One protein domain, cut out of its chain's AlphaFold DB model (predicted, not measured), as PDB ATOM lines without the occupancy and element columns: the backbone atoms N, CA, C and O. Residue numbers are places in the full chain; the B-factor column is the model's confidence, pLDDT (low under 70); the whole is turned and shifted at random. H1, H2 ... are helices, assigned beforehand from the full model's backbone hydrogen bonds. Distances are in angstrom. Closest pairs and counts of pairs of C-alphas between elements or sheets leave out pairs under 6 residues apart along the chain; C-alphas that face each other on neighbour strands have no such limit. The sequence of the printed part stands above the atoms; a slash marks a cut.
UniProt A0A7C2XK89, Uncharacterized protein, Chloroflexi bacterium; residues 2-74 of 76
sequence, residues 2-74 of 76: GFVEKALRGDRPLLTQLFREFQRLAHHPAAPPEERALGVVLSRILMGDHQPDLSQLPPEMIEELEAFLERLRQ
ATOM      1  N   GLY A   2     292.485 287.189 455.764       78.50
ATOM      2  CA  GLY A   2     293.022 287.207 454.384       78.50
ATOM      3  C   GLY A   2     292.556 288.350 453.456       78.50
ATOM      4  O   GLY A   2     293.330 288.811 452.619       78.50
ATOM      5  N   PHE A   3     291.334 288.872 453.617       82.56
ATOM      6  CA  PHE A   3     290.869 290.041 452.850       82.56
ATOM      7  C   PHE A   3     291.524 291.358 453.292       82.56
ATOM      8  O   PHE A   3     291.786 292.215 452.452       82.56
ATOM      9  N   VAL A   4     291.832 291.508 454.585       83.69
ATOM     10  CA  VAL A   4     292.534 292.684 455.129       83.69
ATOM     11  C   VAL A   4     293.982 292.696 454.634       83.69
ATOM     12  O   VAL A   4     294.466 293.724 454.175       83.69
ATOM     13  N   GLU A   5     294.648 291.539 454.620       85.19
ATOM     14  CA  GLU A   5     296.000 291.390 454.051       85.19
ATOM     15  C   GLU A   5     296.031 291.749 452.568       85.19
ATOM     16  O   GLU A   5     296.892 292.507 452.121       85.19
ATOM     17  N   LYS A   6     295.063 291.243 451.799       85.56
ATOM     18  CA  LYS A   6     294.940 291.551 450.372       85.56
ATOM     19  C   LYS A   6     294.715 293.047 450.126       85.56
ATOM     20  O   LYS A   6     295.349 293.616 449.239       85.56
ATOM     21  N   ALA A   7     293.859 293.681 450.927       88.31
ATOM     22  CA  ALA A   7     293.633 295.122 450.880       88.31
ATOM     23  C   ALA A   7     294.921 295.918 451.146       88.31
ATOM     24  O   ALA A   7     295.269 296.805 450.365       88.31
ATOM     25  N   LEU A   8     295.661 295.567 452.200       87.06
ATOM     26  CA  LEU A   8     296.908 296.237 452.583       87.06
ATOM     27  C   LEU A   8     298.041 296.038 451.564       87.06
ATOM     28  O   LEU A   8     298.883 296.916 451.407       87.06
ATOM     29  N   ARG A   9     298.047 294.923 450.823       87.44
ATOM     30  CA  ARG A   9     299.044 294.624 449.774       87.44
ATOM     31  C   ARG A   9     298.789 295.325 448.432       87.44
ATOM     32  O   ARG A   9     299.522 295.079 447.477       87.44
ATOM     33  N   GLY A  10     297.789 296.204 448.342       85.81
ATOM     34  CA  GLY A  10     297.595 297.088 447.185       85.81
ATOM     35  C   GLY A  10     296.242 296.978 446.479       85.81
ATOM     36  O   GLY A  10     296.011 297.712 445.516       85.81
ATOM     37  N   ASP A  11     295.323 296.131 446.952       92.00
ATOM     38  CA  ASP A  11     293.945 296.083 446.446       92.00
ATOM     39  C   ASP A  11     293.135 297.281 446.985       92.00
ATOM     40  O   ASP A  11     292.421 297.202 447.986       92.00
ATOM     41  N   ARG A  12     293.294 298.439 446.329       89.19
ATOM     42  CA  ARG A  12     292.675 299.716 446.735       89.19
ATOM     43  C   ARG A  12     291.138 299.686 446.785       89.19
ATOM     44  O   ARG A  12     290.584 300.262 447.729       89.19
ATOM     45  N   PRO A  13     290.423 299.065 445.820       93.38
ATOM     46  CA  PRO A  13     288.973 298.911 445.917       93.38
ATOM     47  C   PRO A  13     288.559 298.139 447.171       93.38
ATOM     48  O   PRO A  13     287.679 298.596 447.904       93.38
ATOM     49  N   LEU A  14     289.236 297.022 447.458       93.12
ATOM     50  CA  LEU A  14     288.962 296.211 448.640       93.12
ATOM     51  C   LEU A  14     289.287 296.964 449.934       93.12
ATOM     52  O   LEU A  14     288.489 296.933 450.866       93.12
ATOM     53  N   LEU A  15     290.396 297.707 449.975       93.44
ATOM     54  CA  LEU A  15     290.752 298.566 451.109       93.44
ATOM     55  C   LEU A  15     289.643 299.571 451.416       93.44
ATOM     56  O   LEU A  15     289.201 299.682 452.557       93.44
ATOM     57  N   THR A  16     289.144 300.262 450.388       94.00
ATOM     58  CA  THR A  16     288.077 301.260 450.547       94.00
ATOM     59  C   THR A  16     286.774 300.622 451.028       94.00
ATOM     60  O   THR A  16     286.077 301.195 451.867       94.00
ATOM     61  N   GLN A  17     286.434 299.443 450.502       95.44
ATOM     62  CA  GLN A  17     285.242 298.706 450.908       95.44
ATOM     63  C   GLN A  17     285.335 298.273 452.374       95.44
ATOM     64  O   GLN A  17     284.448 298.603 453.158       95.44
ATOM     65  N   LEU A  18     286.423 297.604 452.758       94.81
ATOM     66  CA  LEU A  18     286.625 297.128 454.125       94.81
ATOM     67  C   LEU A  18     286.687 298.280 455.126       94.81
ATOM     68  O   LEU A  18     286.079 298.194 456.188       94.81
ATOM     69  N   PHE A  19     287.343 299.390 454.775       95.00
ATOM     70  CA  PHE A  19     287.391 300.570 455.635       95.00
ATOM     71  C   PHE A  19     285.988 301.089 455.960       95.00
ATOM     72  O   PHE A  19     285.684 301.361 457.120       95.00
ATOM     73  N   ARG A  20     285.105 301.179 454.958       95.56
ATOM     74  CA  ARG A  20     283.715 301.618 455.163       95.56
ATOM     75  C   ARG A  20     282.927 300.646 456.032       95.56
ATOM     76  O   ARG A  20     282.181 301.099 456.893       95.56
ATOM     77  N   GLU A  21     283.096 299.344 455.833       95.69
ATOM     78  CA  GLU A  21     282.409 298.334 456.644       95.69
ATOM     79  C   GLU A  21     282.876 298.361 458.104       95.69
ATOM     80  O   GLU A  21     282.050 298.377 459.015       95.69
ATOM     81  N   PHE A  22     284.180 298.483 458.357       95.62
ATOM     82  CA  PHE A  22     284.704 298.581 459.723       95.62
ATOM     83  C   PHE A  22     284.313 299.893 460.406       95.62
ATOM     84  O   PHE A  22     283.977 299.895 461.588       95.62
ATOM     85  N   GLN A  23     284.254 300.999 459.659       96.06
ATOM     86  CA  GLN A  23     283.705 302.262 460.155       96.06
ATOM     87  C   GLN A  23     282.211 302.154 460.481       96.06
ATOM     88  O   GLN A  23     281.770 302.710 461.484       96.06
ATOM     89  N   ARG A  24     281.422 301.425 459.681       96.06
ATOM     90  CA  ARG A  24     280.010 301.154 459.998       96.06
ATOM     91  C   ARG A  24     279.876 300.349 461.280       96.06
ATOM     92  O   ARG A  24     279.078 300.736 462.125       96.06
ATOM     93  N   LEU A  25     280.671 299.293 461.443       95.44
ATOM     94  CA  LEU A  25     280.673 298.471 462.654       95.44
ATOM     95  C   LEU A  25     281.046 299.295 463.893       95.44
ATOM     96  O   LEU A  25     280.324 299.263 464.885       95.44
ATOM     97  N   ALA A  26     282.107 300.104 463.803       95.06
ATOM     98  CA  ALA A  26     282.575 300.973 464.884       95.06
ATOM     99  C   ALA A  26     281.489 301.918 465.424       95.06
ATOM    100  O   ALA A  26     281.446 302.202 466.621       95.06
ATOM    101  N   HIS A  27     280.598 302.388 464.549       95.19
ATOM    102  CA  HIS A  27     279.535 303.333 464.890       95.19
ATOM    103  C   HIS A  27     278.148 302.683 464.965       95.19
ATOM    104  O   HIS A  27     277.152 303.391 465.126       95.19
ATOM    105  N   HIS A  28     278.047 301.356 464.842       94.12
ATOM    106  CA  HIS A  28     276.759 300.680 464.834       94.12
ATOM    107  C   HIS A  28     276.141 300.705 466.244       94.12
ATOM    108  O   HIS A  28     276.710 300.135 467.176       94.12
ATOM    109  N   PRO A  29     274.970 301.336 466.442       89.62
ATOM    110  CA  PRO A  29     274.441 301.604 467.781       89.62
ATOM    111  C   PRO A  29     273.995 300.343 468.527       89.62
ATOM    112  O   PRO A  29     273.995 300.336 469.752       89.62
ATOM    113  N   ALA A  30     273.636 299.282 467.799       94.56
ATOM    114  CA  ALA A  30     273.223 298.004 468.378       94.56
ATOM    115  C   ALA A  30     274.346 296.952 468.411       94.56
ATOM    116  O   ALA A  30     274.099 295.828 468.832       94.56
ATOM    117  N   ALA A  31     275.557 297.286 467.943       92.56
ATOM    118  CA  ALA A  31     276.678 296.355 468.024       92.56
ATOM    119  C   ALA A  31     277.229 296.309 469.464       92.56
ATOM    120  O   ALA A  31     277.323 297.362 470.114       92.56
ATOM    121  N   PRO A  32     277.613 295.123 469.966       93.75
ATOM    122  CA  PRO A  32     278.324 294.978 471.228       93.75
ATOM    123  C   PRO A  32     279.552 295.904 471.327       93.75
ATOM    124  O   PRO A  32     280.184 296.203 470.309       93.75
ATOM    125  N   PRO A  33     279.933 296.362 472.537       92.19
ATOM    126  CA  PRO A  33     281.098 297.230 472.723       92.19
ATOM    127  C   PRO A  33     282.381 296.681 472.092       92.19
ATOM    128  O   PRO A  33     283.101 297.436 471.443       92.19
ATOM    129  N   GLU A  34     282.610 295.378 472.226       91.94
ATOM    130  CA  GLU A  34     283.777 294.668 471.692       91.94
ATOM    131  C   GLU A  34     283.800 294.673 470.159       91.94
ATOM    132  O   GLU A  34     284.826 294.965 469.551       91.94
ATOM    133  N   GLU A  35     282.652 294.459 469.510       92.75
ATOM    134  CA  GLU A  35     282.541 294.525 468.049       92.75
ATOM    135  C   GLU A  35     282.782 295.944 467.521       92.75
ATOM    136  O   GLU A  35     283.455 296.138 466.505       92.75
ATOM    137  N   ARG A  36     282.284 296.963 468.231       95.44
ATOM    138  CA  ARG A  36     282.564 298.364 467.882       95.44
ATOM    139  C   ARG A  36     284.051 298.677 468.024       95.44
ATOM    140  O   ARG A  36     284.630 299.284 467.124       95.44
ATOM    141  N   ALA A  37     284.676 298.237 469.117       94.44
ATOM    142  CA  ALA A  37     286.114 298.381 469.331       94.44
ATOM    143  C   ALA A  37     286.915 297.683 468.220       94.44
ATOM    144  O   ALA A  37     287.850 298.271 467.674       94.44
ATOM    145  N   LEU A  38     286.490 296.489 467.799       94.00
ATOM    146  CA  LEU A  38     287.101 295.761 466.690       94.00
ATOM    147  C   LEU A  38     286.998 296.547 465.378       94.00
ATOM    148  O   LEU A  38     287.990 296.688 464.663       94.00
ATOM    149  N   GLY A  39     285.832 297.128 465.081       95.00
ATOM    150  CA  GLY A  39     285.651 298.014 463.928       95.00
ATOM    151  C   GLY A  39     286.611 299.211 463.941       95.00
ATOM    152  O   GLY A  39     287.209 299.545 462.915       95.00
ATOM    153  N   VAL A  40     286.827 299.825 465.110       95.19
ATOM    154  CA  VAL A  40     287.794 300.925 465.270       95.19
ATOM    155  C   VAL A  40     289.208 300.440 464.962       95.19
ATOM    156  O   VAL A  40     289.866 301.024 464.096       95.19
ATOM    157  N   VAL A  41     289.656 299.363 465.609       95.19
ATOM    158  CA  VAL A  41     291.002 298.791 465.434       95.19
ATOM    159  C   VAL A  41     291.263 298.433 463.974       95.19
ATOM    160  O   VAL A  41     292.235 298.906 463.387       95.19
ATOM    161  N   LEU A  42     290.368 297.669 463.345       94.00
ATOM    162  CA  LEU A  42     290.537 297.235 461.958       94.00
ATOM    163  C   LEU A  42     290.562 298.416 460.979       94.00
ATOM    164  O   LEU A  42     291.336 298.406 460.019       94.00
ATOM    165  N   SER A  43     289.766 299.462 461.222       94.69
ATOM    166  CA  SER A  43     289.798 300.666 460.385       94.69
ATOM    167  C   SER A  43     291.117 301.439 460.506       94.69
ATOM    168  O   SER A  43     291.599 301.961 459.501       94.69
ATOM    169  N   ARG A  44     291.741 301.465 461.693       93.06
ATOM    170  CA  ARG A  44     293.073 302.057 461.902       93.06
ATOM    171  C   ARG A  44     294.160 301.258 461.195       93.06
ATOM    172  O   ARG A  44     294.975 301.850 460.491       93.06
ATOM    173  N   ILE A  45     294.116 299.928 461.295       92.31
ATOM    174  CA  ILE A  45     295.056 299.042 460.592       92.31
ATOM    175  C   ILE A  45     295.011 299.294 459.081       92.31
ATOM    176  O   ILE A  45     296.054 299.445 458.449       92.31
ATOM    177  N   LEU A  46     293.815 299.420 458.496       91.56
ATOM    178  CA  LEU A  46     293.657 299.738 457.070       91.56
ATOM    179  C   LEU A  46     294.210 301.112 456.667       91.56
ATOM    180  O   LEU A  46     294.526 301.311 455.495       91.56
ATOM    181  N   MET A  47     294.337 302.050 457.608       90.19
ATOM    182  CA  MET A  47     294.969 303.357 457.389       90.19
ATOM    183  C   MET A  47     296.492 303.338 457.596       90.19
ATOM    184  O   MET A  47     297.133 304.373 457.421       90.19
ATOM    185  N   GLY A  48     297.078 302.185 457.929       88.06
ATOM    186  CA  GLY A  48     298.518 302.029 458.149       88.06
ATOM    187  C   GLY A  48     298.951 302.145 459.610       88.06
ATOM    188  O   GLY A  48     300.143 302.271 459.879       88.06
ATOM    189  N   ASP A  49     298.017 302.106 460.565       89.88
ATOM    190  CA  ASP A  49     298.374 301.996 461.979       89.88
ATOM    191  C   ASP A  49     298.839 300.568 462.298       89.88
ATOM    192  O   ASP A  49     298.068 299.608 462.252       89.88
ATOM    193  N   HIS A  50     300.121 300.428 462.623       83.94
ATOM    194  CA  HIS A  50     300.732 299.147 462.969       83.94
ATOM    195  C   HIS A  50     300.748 298.871 464.478       83.94
ATOM    196  O   HIS A  50     301.230 297.809 464.879       83.94
ATOM    197  N   GLN A  51     300.283 299.804 465.315       88.00
ATOM    198  CA  GLN A  51     300.207 299.669 466.774       88.00
ATOM    199  C   GLN A  51     298.862 300.206 467.304       88.00
ATOM    200  O   GLN A  51     298.846 301.126 468.124       88.00
ATOM    201  N   PRO A  52     297.724 299.653 466.846       90.31
ATOM    202  CA  PRO A  52     296.425 300.065 467.355       90.31
ATOM    203  C   PRO A  52     296.268 299.689 468.834       90.31
ATOM    204  O   PRO A  52     296.788 298.675 469.294       90.31
ATOM    205  N   ASP A  53     295.502 300.490 469.571       90.25
ATOM    206  CA  ASP A  53     295.115 300.176 470.948       90.25
ATOM    207  C   ASP A  53     294.126 299.000 470.972       90.25
ATOM    208  O   ASP A  53     293.022 299.101 470.431       90.25
ATOM    209  N   LEU A  54     294.538 297.892 471.592       92.44
ATOM    210  CA  LEU A  54     293.762 296.655 471.706       92.44
ATOM    211  C   LEU A  54     293.105 296.484 473.085       92.44
ATOM    212  O   LEU A  54     292.412 295.497 473.306       92.44
ATOM    213  N   SER A  55     293.280 297.435 474.011       90.38
ATOM    214  CA  SER A  55     292.842 297.315 475.415       90.38
ATOM    215  C   SER A  55     291.334 297.113 475.609       90.38
ATOM    216  O   SER A  55     290.898 296.698 476.680       90.38
ATOM    217  N   GLN A  56     290.538 297.428 474.586       90.38
ATOM    218  CA  GLN A  56     289.076 297.321 474.585       90.38
ATOM    219  C   GLN A  56     288.561 296.001 473.986       90.38
ATOM    220  O   GLN A  56     287.348 295.827 473.865       90.38
ATOM    221  N   LEU A  57     289.457 295.109 473.558       92.44
ATOM    222  CA  LEU A  57     289.104 293.832 472.944       92.44
ATOM    223  C   LEU A  57     289.210 292.679 473.947       92.44
ATOM    224  O   LEU A  57     290.013 292.741 474.882       92.44
ATOM    225  N   PRO A  58     288.428 291.606 473.756       91.31
ATOM    226  CA  PRO A  58     288.578 290.399 474.549       91.31
ATOM    227  C   PRO A  58     289.929 289.717 474.248       91.31
ATOM    228  O   PRO A  58     290.422 289.810 473.120       91.31
ATOM    229  N   PRO A  59     290.526 288.999 475.221       89.25
ATOM    230  CA  PRO A  59     291.872 288.426 475.095       89.25
ATOM    231  C   PRO A  59     292.065 287.542 473.857       89.25
ATOM    232  O   PRO A  59     293.068 287.659 473.165       89.25
ATOM    233  N   GLU A  60     291.066 286.724 473.532       88.75
ATOM    234  CA  GLU A  60     291.058 285.863 472.343       88.75
ATOM    235  C   GLU A  60     291.192 286.644 471.025       88.75
ATOM    236  O   GLU A  60     291.903 286.222 470.114       88.75
ATOM    237  N   MET A  61     290.574 287.825 470.924       89.56
ATOM    238  CA  MET A  61     290.709 288.686 469.745       89.56
ATOM    239  C   MET A  61     292.052 289.412 469.714       89.56
ATOM    240  O   MET A  61     292.579 289.667 468.629       89.56
ATOM    241  N   ILE A  62     292.594 289.762 470.886       92.44
ATOM    242  CA  ILE A  62     293.913 290.391 471.004       92.44
ATOM    243  C   ILE A  62     294.971 289.454 470.424       92.44
ATOM    244  O   ILE A  62     295.705 289.873 469.531       92.44
ATOM    245  N   GLU A  63     294.992 288.187 470.846       90.62
ATOM    246  CA  GLU A  63     295.967 287.196 470.369       90.62
ATOM    247  C   GLU A  63     295.927 287.038 468.838       90.62
ATOM    248  O   GLU A  63     296.965 287.055 468.168       90.62
ATOM    249  N   GLU A  64     294.730 286.951 468.246       89.75
ATOM    250  CA  GLU A  64     294.584 286.853 466.790       89.75
ATOM    251  C   GLU A  64     295.069 288.109 466.050       89.75
ATOM    252  O   GLU A  64     295.685 288.008 464.978       89.75
ATOM    253  N   LEU A  65     294.786 289.297 466.595       90.69
ATOM    254  CA  LEU A  65     295.194 290.579 466.019       90.69
ATOM    255  C   LEU A  65     296.695 290.813 466.145       90.69
ATOM    256  O   LEU A  65     297.300 291.298 465.191       90.69
ATOM    257  N   GLU A  66     297.308 290.444 467.264       91.25
ATOM    258  CA  GLU A  66     298.755 290.524 467.454       91.25
ATOM    259  C   GLU A  66     299.480 289.623 466.457       91.25
ATOM    260  O   GLU A  66     300.306 290.114 465.683       91.25
ATOM    261  N   ALA A  67     299.080 288.352 466.356       89.75
ATOM    262  CA  ALA A  67     299.641 287.424 465.375       89.75
ATOM    263  C   ALA A  67     299.463 287.932 463.933       89.75
ATOM    264  O   ALA A  67     300.303 287.707 463.058       89.75
ATOM    265  N   PHE A  68     298.358 288.622 463.650       88.94
ATOM    266  CA  PHE A  68     298.119 289.253 462.358       88.94
ATOM    267  C   PHE A  68     299.026 290.467 462.106       88.94
ATOM    268  O   PHE A  68     299.621 290.565 461.029       88.94
ATOM    269  N   LEU A  69     299.173 291.366 463.079       89.25
ATOM    270  CA  LEU A  69     300.050 292.535 462.991       89.25
ATOM    271  C   LEU A  69     301.520 292.127 462.844       89.25
ATOM    272  O   LEU A  69     302.248 292.746 462.069       89.25
ATOM    273  N   GLU A  70     301.956 291.069 463.527       89.56
ATOM    274  CA  GLU A  70     303.297 290.504 463.361       89.56
ATOM    275  C   GLU A  70     303.539 290.013 461.931       89.56
ATOM    276  O   GLU A  70     304.554 290.368 461.328       89.56
ATOM    277  N   ARG A  71     302.581 289.285 461.338       85.81
ATOM    278  CA  ARG A  71     302.666 288.858 459.929       85.81
ATOM    279  C   ARG A  71     302.734 290.033 458.957       85.81
ATOM    280  O   ARG A  71     303.434 289.942 457.956       85.81
ATOM    281  N   LEU A  72     302.040 291.138 459.236       81.94
ATOM    282  CA  LEU A  72     302.128 292.348 458.409       81.94
ATOM    283  C   LEU A  72     303.499 293.033 458.499       81.94
ATOM    284  O   LEU A  72     303.943 293.630 457.520       81.94
ATOM    285  N   ARG A  73     304.162 292.970 459.661       81.06
ATOM    286  CA  ARG A  73     305.494 293.561 459.883       81.06
ATOM    287  C   ARG A  73     306.624 292.749 459.257       81.06
ATOM    288  O   ARG A  73     307.709 293.294 459.077       81.06
ATOM    289  N   GLN A  74     306.395 291.476 458.947       69.44
ATOM    290  CA  GLN A  74     307.355 290.626 458.252       69.44
ATOM    291  C   GLN A  74     307.046 290.621 456.747       69.44
ATOM    292  O   GLN A  74     306.200 289.845 456.300       69.44
TER     293      GLN A  74
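This is residues 2 to 74 of the 76 residues of an uncharacterized protein of Chloroflexi bacterium (UniProt A0A7C2XK89). Two antiparallel long helices, H2 and H3, make a helical hairpin, and a third long helix, H4, runs along the other side of H3. The short helix H1 lies across the end where H2 begins and where H3 and H4 end, and a long link brings the chain back from that end to begin H4. The printed part has 73 residues with four named helices, in the order H1, H2, H3, H4, and no named strand; its class is all helix. It is compact, with a radius of gyration of the C-alphas of 11.8 A, and rounded, with spans of 32 by 25 by 17 A.

H2, residues 12 to 26, touches H3, residues 33 to 46, at a shallow tilt of 24 degrees, opposite ways; their closest C-alphas, those of Ala 26 and Arg 36, are 4.0 A apart. H1, residues 2 to 8, touches residues 13 to 18 of H2 at a steep tilt of 69 degrees, only just short of perpendicular, with the C-alphas of Ala 7 and Leu 15 closest at 4.5 A. H1 and H3 only just touch, with 3 pairs of C-alphas within 8 A, the closest being those of Leu 8 and Leu 46 at 6.6 A. H4, residues 59 to 73, is near H3, and it is close to H1 but not clearly touching, the C-alphas of Glu 5 and Leu 72 being closest at 7.6 A. H2 and H4 are apart. The packing of the helices is mostly crossed, but only just: 1 of 3 touching pairs is at a shallow tilt. In H1, H2, H3 and H4 every O i to N i+4 pair is within hydrogen-bond range.

H2 measures 20.8 A from C-alpha 12 at (292.675, 299.716, 446.735) to C-alpha 26. H3 measures 20.2 A, H4 21.1 A and H1 10.0 A. H1 begins at C-alpha 2 at (293.022, 287.207, 454.384), and H4 ends at C-alpha 73 at (305.494, 293.561, 459.883).

The two C-alphas farthest apart, those of Ala 30 and Gln 74, are 36.4 A apart. The printed part has no cut. The link from H3 to H4, residues 47 to 58, is long. The mean pLDDT of the printed part is 90.7, and residue 74 is under 70.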